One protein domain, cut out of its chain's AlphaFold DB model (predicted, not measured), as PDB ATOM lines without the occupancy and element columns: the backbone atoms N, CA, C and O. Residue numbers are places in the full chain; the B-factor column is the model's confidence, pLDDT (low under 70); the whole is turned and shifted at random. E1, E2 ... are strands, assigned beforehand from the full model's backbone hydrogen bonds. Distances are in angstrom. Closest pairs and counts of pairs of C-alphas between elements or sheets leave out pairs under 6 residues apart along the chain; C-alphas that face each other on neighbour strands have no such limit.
ATOM      1  N   GLN A  58     -29.597 -13.450  90.641       36.66
ATOM      2  CA  GLN A  58     -30.418 -14.536  90.155       36.66
ATOM      3  C   GLN A  58     -30.187 -15.663  91.144       36.66
ATOM      4  O   GLN A  58     -29.069 -16.165  91.263       36.66
ATOM      5  N   GLU A  59     -31.245 -16.039  91.859       40.12
ATOM      6  CA  GLU A  59     -31.337 -17.353  92.486       40.12
ATOM      7  C   GLU A  59     -31.224 -18.396  91.361       40.12
ATOM      8  O   GLU A  59     -32.208 -18.785  90.734       40.12
ATOM      9  N   GLU A  60     -29.994 -18.776  91.012       44.12
ATOM     10  CA  GLU A  60     -29.739 -19.970  90.217       44.12
ATOM     11  C   GLU A  60     -29.965 -21.176  91.126       44.12
ATOM     12  O   GLU A  60     -29.353 -21.288  92.190       44.12
ATOM     13  N   GLU A  61     -30.828 -22.093  90.693       46.47
ATOM     14  CA  GLU A  61     -30.936 -23.425  91.280       46.47
ATOM     15  C   GLU A  61     -29.584 -24.128  91.055       46.47
ATOM     16  O   GLU A  61     -29.247 -24.528  89.938       46.47
ATOM     17  N   LEU A  62     -28.739 -24.156  92.089       53.78
ATOM     18  CA  LEU A  62     -27.422 -24.781  92.020       53.78
ATOM     19  C   LEU A  62     -27.534 -26.280  92.295       53.78
ATOM     20  O   LEU A  62     -28.011 -26.688  93.351       53.78
ATOM     21  N   ASP A  63     -26.943 -27.095  91.423       56.03
ATOM     22  CA  ASP A  63     -26.748 -28.538  91.637       56.03
ATOM     23  C   ASP A  63     -25.610 -28.840  92.652       56.03
ATOM     24  O   ASP A  63     -24.846 -29.795  92.486       56.03
ATOM     25  N   GLY A  64     -25.429 -28.011  93.691       74.31
ATOM     26  CA  GLY A  64     -24.421 -28.227  94.736       74.31
ATOM     27  C   GLY A  64     -23.851 -26.967  95.397       74.31
ATOM     28  O   GLY A  64     -24.345 -25.855  95.233       74.31
ATOM     29  N   ILE A  65     -22.770 -27.155  96.155       80.19
ATOM     30  CA  ILE A  65     -22.031 -26.105  96.868       80.19
ATOM     31  C   ILE A  65     -20.957 -25.555  95.926       80.19
ATOM     32  O   ILE A  65     -19.931 -26.203  95.701       80.19
ATOM     33  N   VAL A  66     -21.190 -24.369  95.358       80.31
ATOM     34  CA  VAL A  66     -20.436 -23.872  94.198       80.31
ATOM     35  C   VAL A  66     -19.733 -22.542  94.463       80.31
ATOM     36  O   VAL A  66     -20.385 -21.530  94.664       80.31
ATOM     37  N   VAL A  67     -18.408 -22.499  94.325       81.25
ATOM     38  CA  VAL A  67     -17.567 -21.328  94.630       81.25
ATOM     39  C   VAL A  67     -16.832 -20.783  93.399       81.25
ATOM     40  O   VAL A  67     -16.354 -21.539  92.555       81.25
ATOM     41  N   SER A  68     -16.697 -19.460  93.304       80.94
ATOM     42  CA  SER A  68     -15.943 -18.781  92.231       80.94
ATOM     43  C   SER A  68     -14.437 -18.723  92.524       80.94
ATOM     44  O   SER A  68     -14.026 -18.798  93.681       80.94
ATOM     45  N   SER A  69     -13.595 -18.554  91.499       85.31
ATOM     46  CA  SER A  69     -12.151 -18.311  91.673       85.31
ATOM     47  C   SER A  69     -11.840 -16.944  92.291       85.31
ATOM     48  O   SER A  69     -12.681 -16.040  92.316       85.31
ATOM     49  N   TRP A  70     -10.598 -16.762  92.753       85.56
ATOM     50  CA  TRP A  70     -10.134 -15.506  93.361       85.56
ATOM     51  C   TRP A  70     -10.175 -14.310  92.397       85.56
ATOM     52  O   TRP A  70     -10.262 -13.168  92.841       85.56
ATOM     53  N   ASP A  71     -10.104 -14.552  91.089       83.06
ATOM     54  CA  ASP A  71     -10.200 -13.536  90.037       83.06
ATOM     55  C   ASP A  71     -11.602 -13.458  89.406       83.06
ATOM     56  O   ASP A  71     -11.839 -12.638  88.525       83.06
ATOM     57  N   GLY A  72     -12.549 -14.298  89.840       72.81
ATOM     58  CA  GLY A  72     -13.914 -14.348  89.304       72.81
ATOM     59  C   GLY A  72     -14.018 -14.706  87.814       72.81
ATOM     60  O   GLY A  72     -15.106 -14.624  87.255       72.81
ATOM     61  N   MET A  73     -12.907 -15.072  87.168       69.38
ATOM     62  CA  MET A  73     -12.821 -15.337  85.728       69.38
ATOM     63  C   MET A  73     -12.874 -16.828  85.389       69.38
ATOM     64  O   MET A  73     -13.249 -17.191  84.273       69.38
ATOM     65  N   ALA A  74     -12.472 -17.697  86.319       65.31
ATOM     66  CA  ALA A  74     -12.497 -19.138  86.107       65.31
ATOM     67  C   ALA A  74     -13.914 -19.706  86.326       65.31
ATOM     68  O   ALA A  74     -14.743 -19.069  86.984       65.31
ATOM     69  N   PRO A  75     -14.210 -20.910  85.798       66.19
ATOM     70  CA  PRO A  75     -15.470 -21.583  86.065       66.19
ATOM     71  C   PRO A  75     -15.748 -21.701  87.566       66.19
ATOM     72  O   PRO A  75     -14.846 -21.876  88.386       66.19
ATOM     73  N   LYS A  76     -17.034 -21.654  87.900       76.75
ATOM     74  CA  LYS A  76     -17.575 -22.026  89.204       76.75
ATOM     75  C   LYS A  76     -17.148 -23.471  89.555       76.75
ATOM     76  O   LYS A  76     -17.415 -24.390  88.781       76.75
ATOM     77  N   TYR A  77     -16.492 -23.671  90.700       81.44
ATOM     78  CA  TYR A  77     -16.046 -24.980  91.194       81.44
ATOM     79  C   TYR A  77     -17.070 -25.567  92.168       81.44
ATOM     80  O   TYR A  77     -17.455 -24.908  93.132       81.44
ATOM     81  N   SER A  78     -17.502 -26.807  91.929       84.88
ATOM     82  CA  SER A  78     -18.385 -27.533  92.846       84.88
ATOM     83  C   SER A  78     -17.558 -28.285  93.888       84.88
ATOM     84  O   SER A  78     -16.826 -29.219  93.562       84.88
ATOM     85  N   LEU A  79     -17.678 -27.871  95.148       84.19
ATOM     86  CA  LEU A  79     -17.022 -28.516  96.285       84.19
ATOM     87  C   LEU A  79     -17.726 -29.814  96.694       84.19
ATOM     88  O   LEU A  79     -17.096 -30.696  97.274       84.19
ATOM     89  N   GLY A  80     -19.019 -29.934  96.418       78.38
ATOM     90  CA  GLY A  80     -19.827 -31.072  96.827       78.38
ATOM     91  C   GLY A  80     -21.306 -30.833  96.571       78.38
ATOM     92  O   GLY A  80     -21.710 -29.776  96.086       78.38
ATOM     93  N   THR A  81     -22.111 -31.824  96.919       71.38
ATOM     94  CA  THR A  81     -23.573 -31.792  96.825       71.38
ATOM     95  C   THR A  81     -24.167 -31.987  98.215       71.38
ATOM     96  O   THR A  81     -23.537 -32.603  99.071       71.38
ATOM     97  N   CYS A  82     -25.368 -31.466  98.444       65.69
ATOM     98  CA  CYS A  82     -26.122 -31.658  99.680       65.69
ATOM     99  C   CYS A  82     -27.544 -32.074  99.298       65.69
ATOM    100  O   CYS A  82     -28.120 -31.466  98.393       65.69
ATOM    101  N   ASP A  83     -28.081 -33.113  99.944       56.38
ATOM    102  CA  ASP A  83     -29.373 -33.708  99.563       56.38
ATOM    103  C   ASP A  83     -30.561 -32.773  99.873       56.38
ATOM    104  O   ASP A  83     -31.607 -32.848  99.229       56.38
ATOM    105  N   GLU A  84     -30.384 -31.851 100.823       55.31
ATOM    106  CA  GLU A  84     -31.346 -30.807 101.181       55.31
ATOM    107  C   GLU A  84     -30.632 -29.453 101.255       55.31
ATOM    108  O   GLU A  84     -30.260 -28.989 102.330       55.31
ATOM    109  N   ILE A  85     -30.412 -28.804 100.111       53.81
ATOM    110  CA  ILE A  85     -30.109 -27.370 100.108       53.81
ATOM    111  C   ILE A  85     -31.440 -26.626 100.284       53.81
ATOM    112  O   ILE A  85     -32.075 -26.213  99.316       53.81
ATOM    113  N   ALA A  86     -31.911 -26.511 101.524       45.84
ATOM    114  CA  ALA A  86     -32.966 -25.555 101.838       45.84
ATOM    115  C   ALA A  86     -32.354 -24.143 101.826       45.84
ATOM    116  O   ALA A  86     -31.302 -23.934 102.426       45.84
ATOM    117  N   ASP A  87     -32.991 -23.197 101.132       46.75
ATOM    118  CA  ASP A  87     -32.654 -21.767 101.178       46.75
ATOM    119  C   ASP A  87     -31.161 -21.423 100.938       46.75
ATOM    120  O   ASP A  87     -30.609 -20.547 101.608       46.75
ATOM    121  N   ALA A  88     -30.469 -22.072  99.983       48.94
ATOM    122  CA  ALA A  88     -29.172 -21.538  99.544       48.94
ATOM    123  C   ALA A  88     -29.377 -20.197  98.848       48.94
ATOM    124  O   ALA A  88     -29.735 -20.126  97.674       48.94
ATOM    125  N   SER A  89     -29.079 -19.126  99.573       48.69
ATOM    126  CA  SER A  89     -28.814 -17.836  98.964       48.69
ATOM    127  C   SER A  89     -27.371 -17.833  98.466       48.69
ATOM    128  O   SER A  89     -26.391 -17.866  99.217       48.69
ATOM    129  N   VAL A  90     -27.226 -17.845  97.146       46.34
ATOM    130  CA  VAL A  90     -25.921 -17.732  96.504       46.34
ATOM    131  C   VAL A  90     -25.603 -16.252  96.383       46.34
ATOM    132  O   VAL A  90     -26.029 -15.595  95.438       46.34
ATOM    133  N   ASN A  91     -24.827 -15.717  97.321       49.41
ATOM    134  CA  ASN A  91     -24.223 -14.407  97.121       49.41
ATOM    135  C   ASN A  91     -22.978 -14.554  96.227       49.41
ATOM    136  O   ASN A  91     -21.839 -14.634  96.694       49.41
ATOM    137  N   ILE A  92     -23.216 -14.648  94.914       45.03
ATOM    138  CA  ILE A  92     -22.168 -14.816  93.893       45.03
ATOM    139  C   ILE A  92     -21.148 -13.659  93.955       45.03
ATOM    140  O   ILE A  92     -19.960 -13.888  93.694       45.03
ATOM    141  N   ASP A  93     -21.575 -12.458  94.366       47.34
ATOM    142  CA  ASP A  93     -20.760 -11.233  94.381       47.34
ATOM    143  C   ASP A  93     -19.573 -11.304  95.339       47.34
ATOM    144  O   ASP A  93     -18.526 -10.690  95.111       47.34
ATOM    145  N   GLU A  94     -19.687 -12.101  96.398       52.66
ATOM    146  CA  GLU A  94     -18.660 -12.184  97.429       52.66
ATOM    147  C   GLU A  94     -17.747 -13.410  97.310       52.66
ATOM    148  O   GLU A  94     -16.863 -13.611  98.151       52.66
ATOM    149  N   ARG A  95     -17.895 -14.193  96.228       71.38
ATOM    150  CA  ARG A  95     -17.094 -15.407  95.958       71.38
ATOM    151  C   ARG A  95     -17.205 -16.421  97.092       71.38
ATOM    152  O   ARG A  95     -16.250 -17.141  97.418       71.38
ATOM    153  N   HIS A  96     -18.386 -16.448  97.689       75.50
ATOM    154  CA  HIS A  96     -18.768 -17.401  98.696       75.50
ATOM    155  C   HIS A  96     -20.193 -17.892  98.458       75.50
ATOM    156  O   HIS A  96     -20.964 -17.310  97.703       75.50
ATOM    157  N   THR A  97     -20.533 -18.980  99.120       78.44
ATOM    158  CA  THR A  97     -21.837 -19.621  99.063       78.44
ATOM    159  C   THR A  97     -22.255 -19.897 100.483       78.44
ATOM    160  O   THR A  97     -21.537 -20.601 101.201       78.44
ATOM    161  N   PHE A  98     -23.404 -19.353 100.866       80.12
ATOM    162  CA  PHE A  98     -24.095 -19.774 102.071       80.12
ATOM    163  C   PHE A  98     -24.950 -20.982 101.732       80.12
ATOM    164  O   PHE A  98     -25.604 -21.025 100.688       80.12
ATOM    165  N   PHE A  99     -24.928 -21.976 102.603       77.38
ATOM    166  CA  PHE A  99     -25.797 -23.129 102.465       77.38
ATOM    167  C   PHE A  99     -26.161 -23.678 103.837       77.38
ATOM    168  O   PHE A  99     -25.343 -23.671 104.761       77.38
ATOM    169  N   TYR A 100     -27.391 -24.171 103.944       78.25
ATOM    170  CA  TYR A 100     -27.893 -24.831 105.137       78.25
ATOM    171  C   TYR A 100     -27.886 -26.336 104.940       78.25
ATOM    172  O   TYR A 100     -28.203 -26.826 103.856       78.25
ATOM    173  N   THR A 101     -27.515 -27.079 105.979       74.75
ATOM    174  CA  THR A 101     -27.604 -28.539 105.958       74.75
ATOM    175  C   THR A 101     -27.577 -29.132 107.358       74.75
ATOM    176  O   THR A 101     -26.795 -28.722 108.213       74.75
ATOM    177  N   ASN A 102     -28.403 -30.160 107.557       75.38
ATOM    178  CA  ASN A 102     -28.396 -30.998 108.757       75.38
ATOM    179  C   ASN A 102     -27.404 -32.170 108.647       75.38
ATOM    180  O   ASN A 102     -27.268 -32.971 109.577       75.38
ATOM    181  N   GLU A 103     -26.738 -32.328 107.499       77.25
ATOM    182  CA  GLU A 103     -25.734 -33.363 107.313       77.25
ATOM    183  C   GLU A 103     -24.457 -33.040 108.095       77.25
ATOM    184  O   GLU A 103     -24.018 -31.894 108.217       77.25
ATOM    185  N   GLU A 104     -23.800 -34.080 108.611       75.69
ATOM    186  CA  GLU A 104     -22.505 -33.893 109.256       75.69
ATOM    187  C   GLU A 104     -21.492 -33.363 108.240       75.69
ATOM    188  O   GLU A 104     -21.237 -33.989 107.211       75.69
ATOM    189  N   PHE A 105     -20.822 -32.267 108.588       72.12
ATOM    190  CA  PHE A 105     -19.854 -31.570 107.741       72.12
ATOM    191  C   PHE A 105     -18.755 -32.457 107.118       72.12
ATOM    192  O   PHE A 105     -18.158 -32.127 106.096       72.12
ATOM    193  N   GLN A 106     -18.443 -33.596 107.745       70.38
ATOM    194  CA  GLN A 106     -17.480 -34.570 107.225       70.38
ATOM    195  C   GLN A 106     -18.027 -35.401 106.054       70.38
ATOM    196  O   GLN A 106     -17.233 -35.837 105.225       70.38
ATOM    197  N   LYS A 107     -19.343 -35.620 105.984       77.38
ATOM    198  CA  LYS A 107     -20.003 -36.428 104.949       77.38
ATOM    199  C   LYS A 107     -20.154 -35.664 103.637       77.38
ATOM    200  O   LYS A 107     -19.835 -36.229 102.597       77.38
ATOM    201  N   LEU A 108     -20.495 -34.376 103.709       76.62
ATOM    202  CA  LEU A 108     -20.699 -33.482 102.556       76.62
ATOM    203  C   LEU A 108     -19.540 -33.486 101.546       76.62
ATOM    204  O   LEU A 108     -19.741 -33.336 100.345       76.62
ATOM    205  N   PHE A 109     -18.312 -33.651 102.043       81.50
ATOM    206  CA  PHE A 109     -17.088 -33.557 101.245       81.50
ATOM    207  C   PHE A 109     -16.253 -34.838 101.279       81.50
ATOM    208  O   PHE A 109     -15.079 -34.807 100.910       81.50
ATOM    209  N   ALA A 110     -16.820 -35.956 101.746       78.25
ATOM    210  CA  ALA A 110     -16.074 -37.198 101.957       78.25
ATOM    211  C   ALA A 110     -15.417 -37.727 100.670       78.25
ATOM    212  O   ALA A 110     -14.318 -38.278 100.722       78.25
ATOM    213  N   ASP A 111     -16.063 -37.505  99.524       80.88
ATOM    214  CA  ASP A 111     -15.593 -37.957  98.214       80.88
ATOM    215  C   ASP A 111     -14.814 -36.881  97.434       80.88
ATOM    216  O   ASP A 111     -14.326 -37.146  96.328       80.88
ATOM    217  N   ASN A 112     -14.655 -35.672  97.991       86.62
ATOM    218  CA  ASN A 112     -13.915 -34.604  97.327       86.62
ATOM    219  C   ASN A 112     -12.400 -34.870  97.410       86.62
ATOM    220  O   ASN A 112     -11.773 -34.786  98.469       86.62
ATOM    221  N   LYS A 113     -11.800 -35.172  96.254       89.12
ATOM    222  CA  LYS A 113     -10.371 -35.498  96.108       89.12
ATOM    223  C   LYS A 113      -9.435 -34.300  96.268       89.12
ATOM    224  O   LYS A 113      -8.241 -34.510  96.465       89.12
ATOM    225  N   ASP A 114      -9.964 -33.087  96.188       91.94
ATOM    226  CA  ASP A 114      -9.217 -31.835  96.295       91.94
ATOM    227  C   ASP A 114      -9.096 -31.355  97.750       91.94
ATOM    228  O   ASP A 114      -8.477 -30.322  98.019       91.94
ATOM    229  N   TYR A 115      -9.657 -32.103  98.710       91.88
ATOM    230  CA  TYR A 115      -9.463 -31.859 100.136       91.88
ATOM    231  C   TYR A 115      -7.977 -31.922 100.515       91.88
ATOM    232  O   TYR A 115      -7.277 -32.906 100.268       91.88
ATOM    233  N   LEU A 116      -7.507 -30.869 101.180       90.38
ATOM    234  CA  LEU A 116      -6.132 -30.740 101.642       90.38
ATOM    235  C   LEU A 116      -5.985 -31.057 103.128       90.38
ATOM    236  O   LEU A 116      -5.139 -31.869 103.507       90.38
ATOM    237  N   LYS A 117      -6.736 -30.350 103.978       89.94
ATOM    238  CA  LYS A 117      -6.593 -30.409 105.439       89.94
ATOM    239  C   LYS A 117      -7.772 -29.761 106.162       89.94
ATOM    240  O   LYS A 117      -8.517 -28.978 105.578       89.94
ATOM    241  N   THR A 118      -7.861 -30.020 107.463       91.12
ATOM    242  CA  THR A 118      -8.630 -29.211 108.413       91.12
ATOM    243  C   THR A 118      -7.646 -28.371 109.223       91.12
ATOM    244  O   THR A 118      -6.669 -28.909 109.746       91.12
ATOM    245  N   SER A 119      -7.875 -27.063 109.315       89.25
ATOM    246  CA  SER A 119      -7.105 -26.157 110.176       89.25
ATOM    247  C   SER A 119      -7.905 -24.899 110.492       89.25
ATOM    248  O   SER A 119      -8.931 -24.641 109.863       89.25
ATOM    249  N   ASN A 120      -7.414 -24.082 111.423       88.06
ATOM    250  CA  ASN A 120      -8.042 -22.798 111.710       88.06
ATOM    251  C   ASN A 120      -7.892 -21.859 110.505       88.06
ATOM    252  O   ASN A 120      -6.821 -21.747 109.903       88.06
ATOM    253  N   PHE A 121      -9.001 -21.234 110.139       85.31
ATOM    254  CA  PHE A 121      -9.103 -20.153 109.181       85.31
ATOM    255  C   PHE A 121      -9.255 -18.845 109.953       85.31
ATOM    256  O   PHE A 121     -10.084 -18.730 110.859       85.31
ATOM    257  N   TYR A 122      -8.428 -17.873 109.584       81.56
ATOM    258  CA  TYR A 122      -8.370 -16.568 110.221       81.56
ATOM    259  C   TYR A 122      -8.995 -15.531 109.294       81.56
ATOM    260  O   TYR A 122      -8.542 -15.339 108.160       81.56
ATOM    261  N   PHE A 123     -10.040 -14.887 109.800       78.88
ATOM    262  CA  PHE A 123     -10.774 -13.813 109.151       78.88
ATOM    263  C   PHE A 123     -10.750 -12.578 110.053       78.88
ATOM    264  O   PHE A 123     -10.504 -12.677 111.253       78.88
ATOM    265  N   GLU A 124     -11.022 -11.405 109.495       76.19
ATOM    266  CA  GLU A 124     -10.923 -10.109 110.184       76.19
ATOM    267  C   GLU A 124     -11.635 -10.092 111.546       76.19
ATOM    268  O   GLU A 124     -11.116  -9.558 112.524       76.19
ATOM    269  N   TRP A 125     -12.789 -10.755 111.617       77.75
ATOM    270  CA  TRP A 125     -13.686 -10.734 112.768       77.75
ATOM    271  C   TRP A 125     -13.661 -11.997 113.629       77.75
ATOM    272  O   TRP A 125     -14.239 -11.984 114.712       77.75
ATOM    273  N   ASP A 126     -13.056 -13.093 113.163       80.81
ATOM    274  CA  ASP A 126     -13.207 -14.381 113.842       80.81
ATOM    275  C   ASP A 126     -12.132 -15.411 113.465       80.81
ATOM    276  O   ASP A 126     -11.440 -15.297 112.449       80.81
ATOM    277  N   GLU A 127     -12.017 -16.444 114.291       86.81
ATOM    278  CA  GLU A 127     -11.200 -17.629 114.063       86.81
ATOM    279  C   GLU A 127     -12.099 -18.864 114.061       86.81
ATOM    280  O   GLU A 127     -12.806 -19.138 115.030       86.81
ATOM    281  N   ARG A 128     -12.072 -19.631 112.967       87.19
ATOM    282  CA  ARG A 128     -12.973 -20.776 112.784       87.19
ATOM    283  C   ARG A 128     -12.213 -21.998 112.314       87.19
ATOM    284  O   ARG A 128     -11.314 -21.888 111.487       87.19
ATOM    285  N   GLU A 129     -12.589 -23.178 112.796       90.25
ATOM    286  CA  GLU A 129     -12.130 -24.415 112.165       90.25
ATOM    287  C   GLU A 129     -12.691 -24.476 110.736       90.25
ATOM    288  O   GLU A 129     -13.890 -24.287 110.520       90.25
ATOM    289  N   ALA A 130     -11.823 -24.728 109.758       91.50
ATOM    290  CA  ALA A 130     -12.197 -24.789 108.354       91.50
ATOM    291  C   ALA A 130     -11.583 -26.000 107.652       91.50
ATOM    292  O   ALA A 130     -10.463 -26.434 107.947       91.50
ATOM    293  N   LYS A 131     -12.311 -26.520 106.663       91.50
ATOM    294  CA  LYS A 131     -11.804 -27.491 105.689       91.50
ATOM    295  C   LYS A 131     -11.248 -26.757 104.484       91.50
ATOM    296  O   LYS A 131     -11.898 -25.860 103.960       91.50
ATOM    297  N   TRP A 132     -10.068 -27.170 104.048       91.75
ATOM    298  CA  TRP A 132      -9.331 -26.562 102.950       91.75
ATOM    299  C   TRP A 132      -9.357 -27.470 101.735       91.75
ATOM    300  O   TRP A 132      -9.100 -28.669 101.855       91.75
ATOM    301  N   PHE A 133      -9.586 -26.876 100.573       92.62
ATOM    302  CA  PHE A 133      -9.580 -27.536  99.276       92.62
ATOM    303  C   PHE A 133      -8.674 -26.759  98.328       92.62
ATOM    304  O   PHE A 133      -8.541 -25.539  98.455       92.62
ATOM    305  N   TYR A 134      -8.049 -27.457  97.387       91.94
ATOM    306  CA  TYR A 134      -7.251 -26.824  96.346       91.94
ATOM    307  C   TYR A 134      -7.537 -27.459  94.994       91.94
ATOM    308  O   TYR A 134      -7.300 -28.649  94.803       91.94
ATOM    309  N   HIS A 135      -8.014 -26.640  94.067       90.19
ATOM    310  CA  HIS A 135      -8.387 -27.048  92.721       90.19
ATOM    311  C   HIS A 135      -8.118 -25.898  91.753       90.19
ATOM    312  O   HIS A 135      -8.253 -24.743  92.148       90.19
ATOM    313  N   ASP A 136      -7.712 -26.201  90.517       88.31
ATOM    314  CA  ASP A 136      -7.516 -25.224  89.436       88.31
ATOM    315  C   ASP A 136      -6.826 -23.922  89.874       88.31
ATOM    316  O   ASP A 136      -7.326 -22.822  89.639       88.31
ATOM    317  N   ASN A 137      -5.668 -24.035  90.535       88.25
ATOM    318  CA  ASN A 137      -4.881 -22.878  90.975       88.25
ATOM    319  C   ASN A 137      -5.637 -21.946  91.962       88.25
ATOM    320  O   ASN A 137      -5.434 -20.734  92.011       88.25
ATOM    321  N   ASN A 138      -6.540 -22.511  92.765       89.56
ATOM    322  CA  ASN A 138      -7.341 -21.787  93.743       89.56
ATOM    323  C   ASN A 138      -7.399 -22.530  95.076       89.56
ATOM    324  O   ASN A 138      -7.451 -23.759  95.123       89.56
ATOM    325  N   TYR A 139      -7.448 -21.762  96.164       91.38
ATOM    326  CA  TYR A 139      -7.734 -22.277  97.497       91.38
ATOM    327  C   TYR A 139      -9.157 -21.935  97.902       91.38
ATOM    328  O   TYR A 139      -9.580 -20.779  97.821       91.38
ATOM    329  N   TYR A 140      -9.856 -22.942  98.405       90.88
ATOM    330  CA  TYR A 140     -11.207 -22.809  98.917       90.88
ATOM    331  C   TYR A 140     -11.254 -23.261 100.366       90.88
ATOM    332  O   TYR A 140     -10.567 -24.207 100.760       90.88
ATOM    333  N   VAL A 141     -12.074 -22.584 101.158       91.62
ATOM    334  CA  VAL A 141     -12.325 -22.951 102.547       91.62
ATOM    335  C   VAL A 141     -13.815 -23.090 102.784       91.62
ATOM    336  O   VAL A 141     -14.611 -22.323 102.245       91.62
ATOM    337  N   VAL A 142     -14.179 -24.065 103.607       90.69
ATOM    338  CA  VAL A 142     -15.544 -24.225 104.103       90.69
ATOM    339  C   VAL A 142     -15.511 -24.239 105.622       90.69
ATOM    340  O   VAL A 142     -14.698 -24.957 106.213       90.69
ATOM    341  N   TYR A 143     -16.381 -23.461 106.255       88.94
ATOM    342  CA  TYR A 143     -16.513 -23.396 107.710       88.94
ATOM    343  C   TYR A 143     -17.965 -23.168 108.122       88.94
ATOM    344  O   TYR A 143     -18.787 -22.687 107.342       88.94
ATOM    345  N   LYS A 144     -18.272 -23.521 109.369       87.12
ATOM    346  CA  LYS A 144     -19.586 -23.313 109.978       87.12
ATOM    347  C   LYS A 144     -19.777 -21.834 110.325       87.12
ATOM    348  O   LYS A 144     -18.906 -21.259 110.989       87.12
ATOM    349  N   ASN A 145     -20.876 -21.224 109.885       84.88
ATOM    350  CA  ASN A 145     -21.229 -19.846 110.228       84.88
ATOM    351  C   ASN A 145     -22.134 -19.776 111.465       84.88
ATOM    352  O   ASN A 145     -21.782 -19.094 112.430       84.88
ATOM    353  N   ASP A 146     -23.220 -20.547 111.454       81.88
ATOM    354  CA  ASP A 146     -24.209 -20.670 112.535       81.88
ATOM    355  C   ASP A 146     -24.681 -22.137 112.660       81.88
ATOM    356  O   ASP A 146     -24.114 -23.007 111.998       81.88
ATOM    357  N   ASP A 147     -25.656 -22.441 113.526       78.00
ATOM    358  CA  ASP A 147     -26.082 -23.799 113.919       78.00
ATOM    359  C   ASP A 147     -26.132 -24.817 112.772       78.00
ATOM    360  O   ASP A 147     -25.457 -25.844 112.863       78.00
ATOM    361  N   ASP A 148     -26.826 -24.508 111.680       77.56
ATOM    362  CA  ASP A 148     -26.912 -25.381 110.499       77.56
ATOM    363  C   ASP A 148     -26.455 -24.665 109.216       77.56
ATOM    364  O   ASP A 148     -26.660 -25.166 108.113       77.56
ATOM    365  N   GLU A 149     -25.820 -23.496 109.352       83.88
ATOM    366  CA  GLU A 149     -25.364 -22.663 108.238       83.88
ATOM    367  C   GLU A 149     -23.854 -22.790 108.028       83.88
ATOM    368  O   GLU A 149     -23.056 -22.684 108.966       83.88
ATOM    369  N   TYR A 150     -23.444 -22.939 106.775       85.56
ATOM    370  CA  TYR A 150     -22.050 -23.021 106.368       85.56
ATOM    371  C   TYR A 150     -21.738 -22.009 105.274       85.56
ATOM    372  O   TYR A 150     -22.583 -21.667 104.448       85.56
ATOM    373  N   ILE A 151     -20.479 -21.577 105.246       86.94
ATOM    374  CA  ILE A 151     -19.932 -20.725 104.194       86.94
ATOM    375  C   ILE A 151     -18.838 -21.501 103.480       86.94
ATOM    376  O   ILE A 151     -17.836 -21.876 104.094       86.94
ATOM    377  N   ALA A 152     -19.006 -21.700 102.177       87.31
ATOM    378  CA  ALA A 152     -17.934 -22.088 101.272       87.31
ATOM    379  C   ALA A 152     -17.407 -20.843 100.565       87.31
ATOM    380  O   ALA A 152     -18.197 -20.033 100.102       87.31
ATOM    381  N   ARG A 153     -16.092 -20.655 100.464       87.25
ATOM    382  CA  ARG A 153     -15.520 -19.450  99.847       87.25
ATOM    383  C   ARG A 153     -14.166 -19.699  99.217       87.25
ATOM    384  O   ARG A 153     -13.424 -20.580  99.650       87.25
ATOM    385  N   ASN A 154     -13.803 -18.850  98.268       87.62
ATOM    386  CA  ASN A 154     -12.411 -18.711  97.865       87.62
ATOM    387  C   ASN A 154     -11.612 -17.873  98.880       87.62
ATOM    388  O   ASN A 154     -12.158 -17.003  99.573       87.62
ATOM    389  N   LEU A 155     -10.314 -18.152  98.972       87.44
ATOM    390  CA  LEU A 155      -9.395 -17.454  99.854       87.44
ATOM    391  C   LEU A 155      -8.576 -16.387  99.111       87.44
ATOM    392  O   LEU A 155      -7.625 -16.696  98.391       87.44
TER     393      LEU A 155
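AT A GLANCE: This is residues 58 to 155 of the 269 residues of an uncharacterized protein of Agathobacter ruminis (UniProt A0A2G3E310). The body is one strongly twisted sheet of five antiparallel strands, E3 E7 E6 E5 E4, whose last two strands form a long bent hairpin at one edge. A small hairpin, E1 and E2, comes close to the sheet at E3 and E7 with the end of E1, and two long stretches without named elements run round the outside. The printed part has 98 residues, with no named helix and seven named strands, E1 to E7 in number order; the class is all strand, though under half of the residues, 46 of 98, are in named elements. The whole is compact, with a radius of gyration of the C-alphas of 12.4 A, and rounded, spanning 31 by 30 by 28 A.

IN THESE COORDINATES: E1, residues 65 to 67, begins at C-alpha 65 (-22.031, -26.105, 96.868). E2 is residues 77 to 80 and E3 residues 96 to 100. E4, residues 115 to 123, is 20.2 A long and bends by 74 degrees at residue 118. E5, residues 126 to 135, is 25.1 A long and bends by 72 degrees at residue 129; its C-alpha 135 is at (-8.387, -27.048, 92.721). E6, residues 138 to 146, is 25.3 A long. E7, residues 149 to 154, is 17.1 A long and ends at C-alpha 154 (-12.411, -18.711, 97.865).

HOW THE PARTS SIT: E4, E5, E6 and E7 form a meander, each strand the antiparallel neighbour of the one before, in three hairpins with tight links. E4 and E5 stand at 144 degrees, with N 121 and O 128 2.8 A apart, within hydrogen-bond range. E5 and E6 stand at 143 degrees, with N 133 and O 140 at 2.8 A. E6 and E7 stand at 162 degrees, with N 143 and O 151 at 3.0 A. E3, an edge strand like E4, is antiparallel to E7 at 160 degrees, with N 97 and O 152 at 2.7 A. From edge to edge the strands' lines turn by 102 degrees. E1 and E2 form an antiparallel hairpin at 153 degrees, with N 65 and O 80 at 2.8 A. The closest C-alphas of E1 and E3 are those of Val 67 and His 96, 5.8 A apart; those of E1 and E7 are Val 67 and Arg 153, 5.9 A apart. E2 and E6 are near each other, while E1 and E4 are apart.

THE WHOLE: The two C-alphas farthest apart, those of Gln 58 and Ser 119, are 32.9 A apart. The printed part has no cut. The links E2 to E3, residues 81 to 95, and E3 to E4, residues 101 to 114, are long. The mean pLDDT of the printed part is 76.3; residues 58 to 63, 73 to 75 and 82 to 94 are under 70.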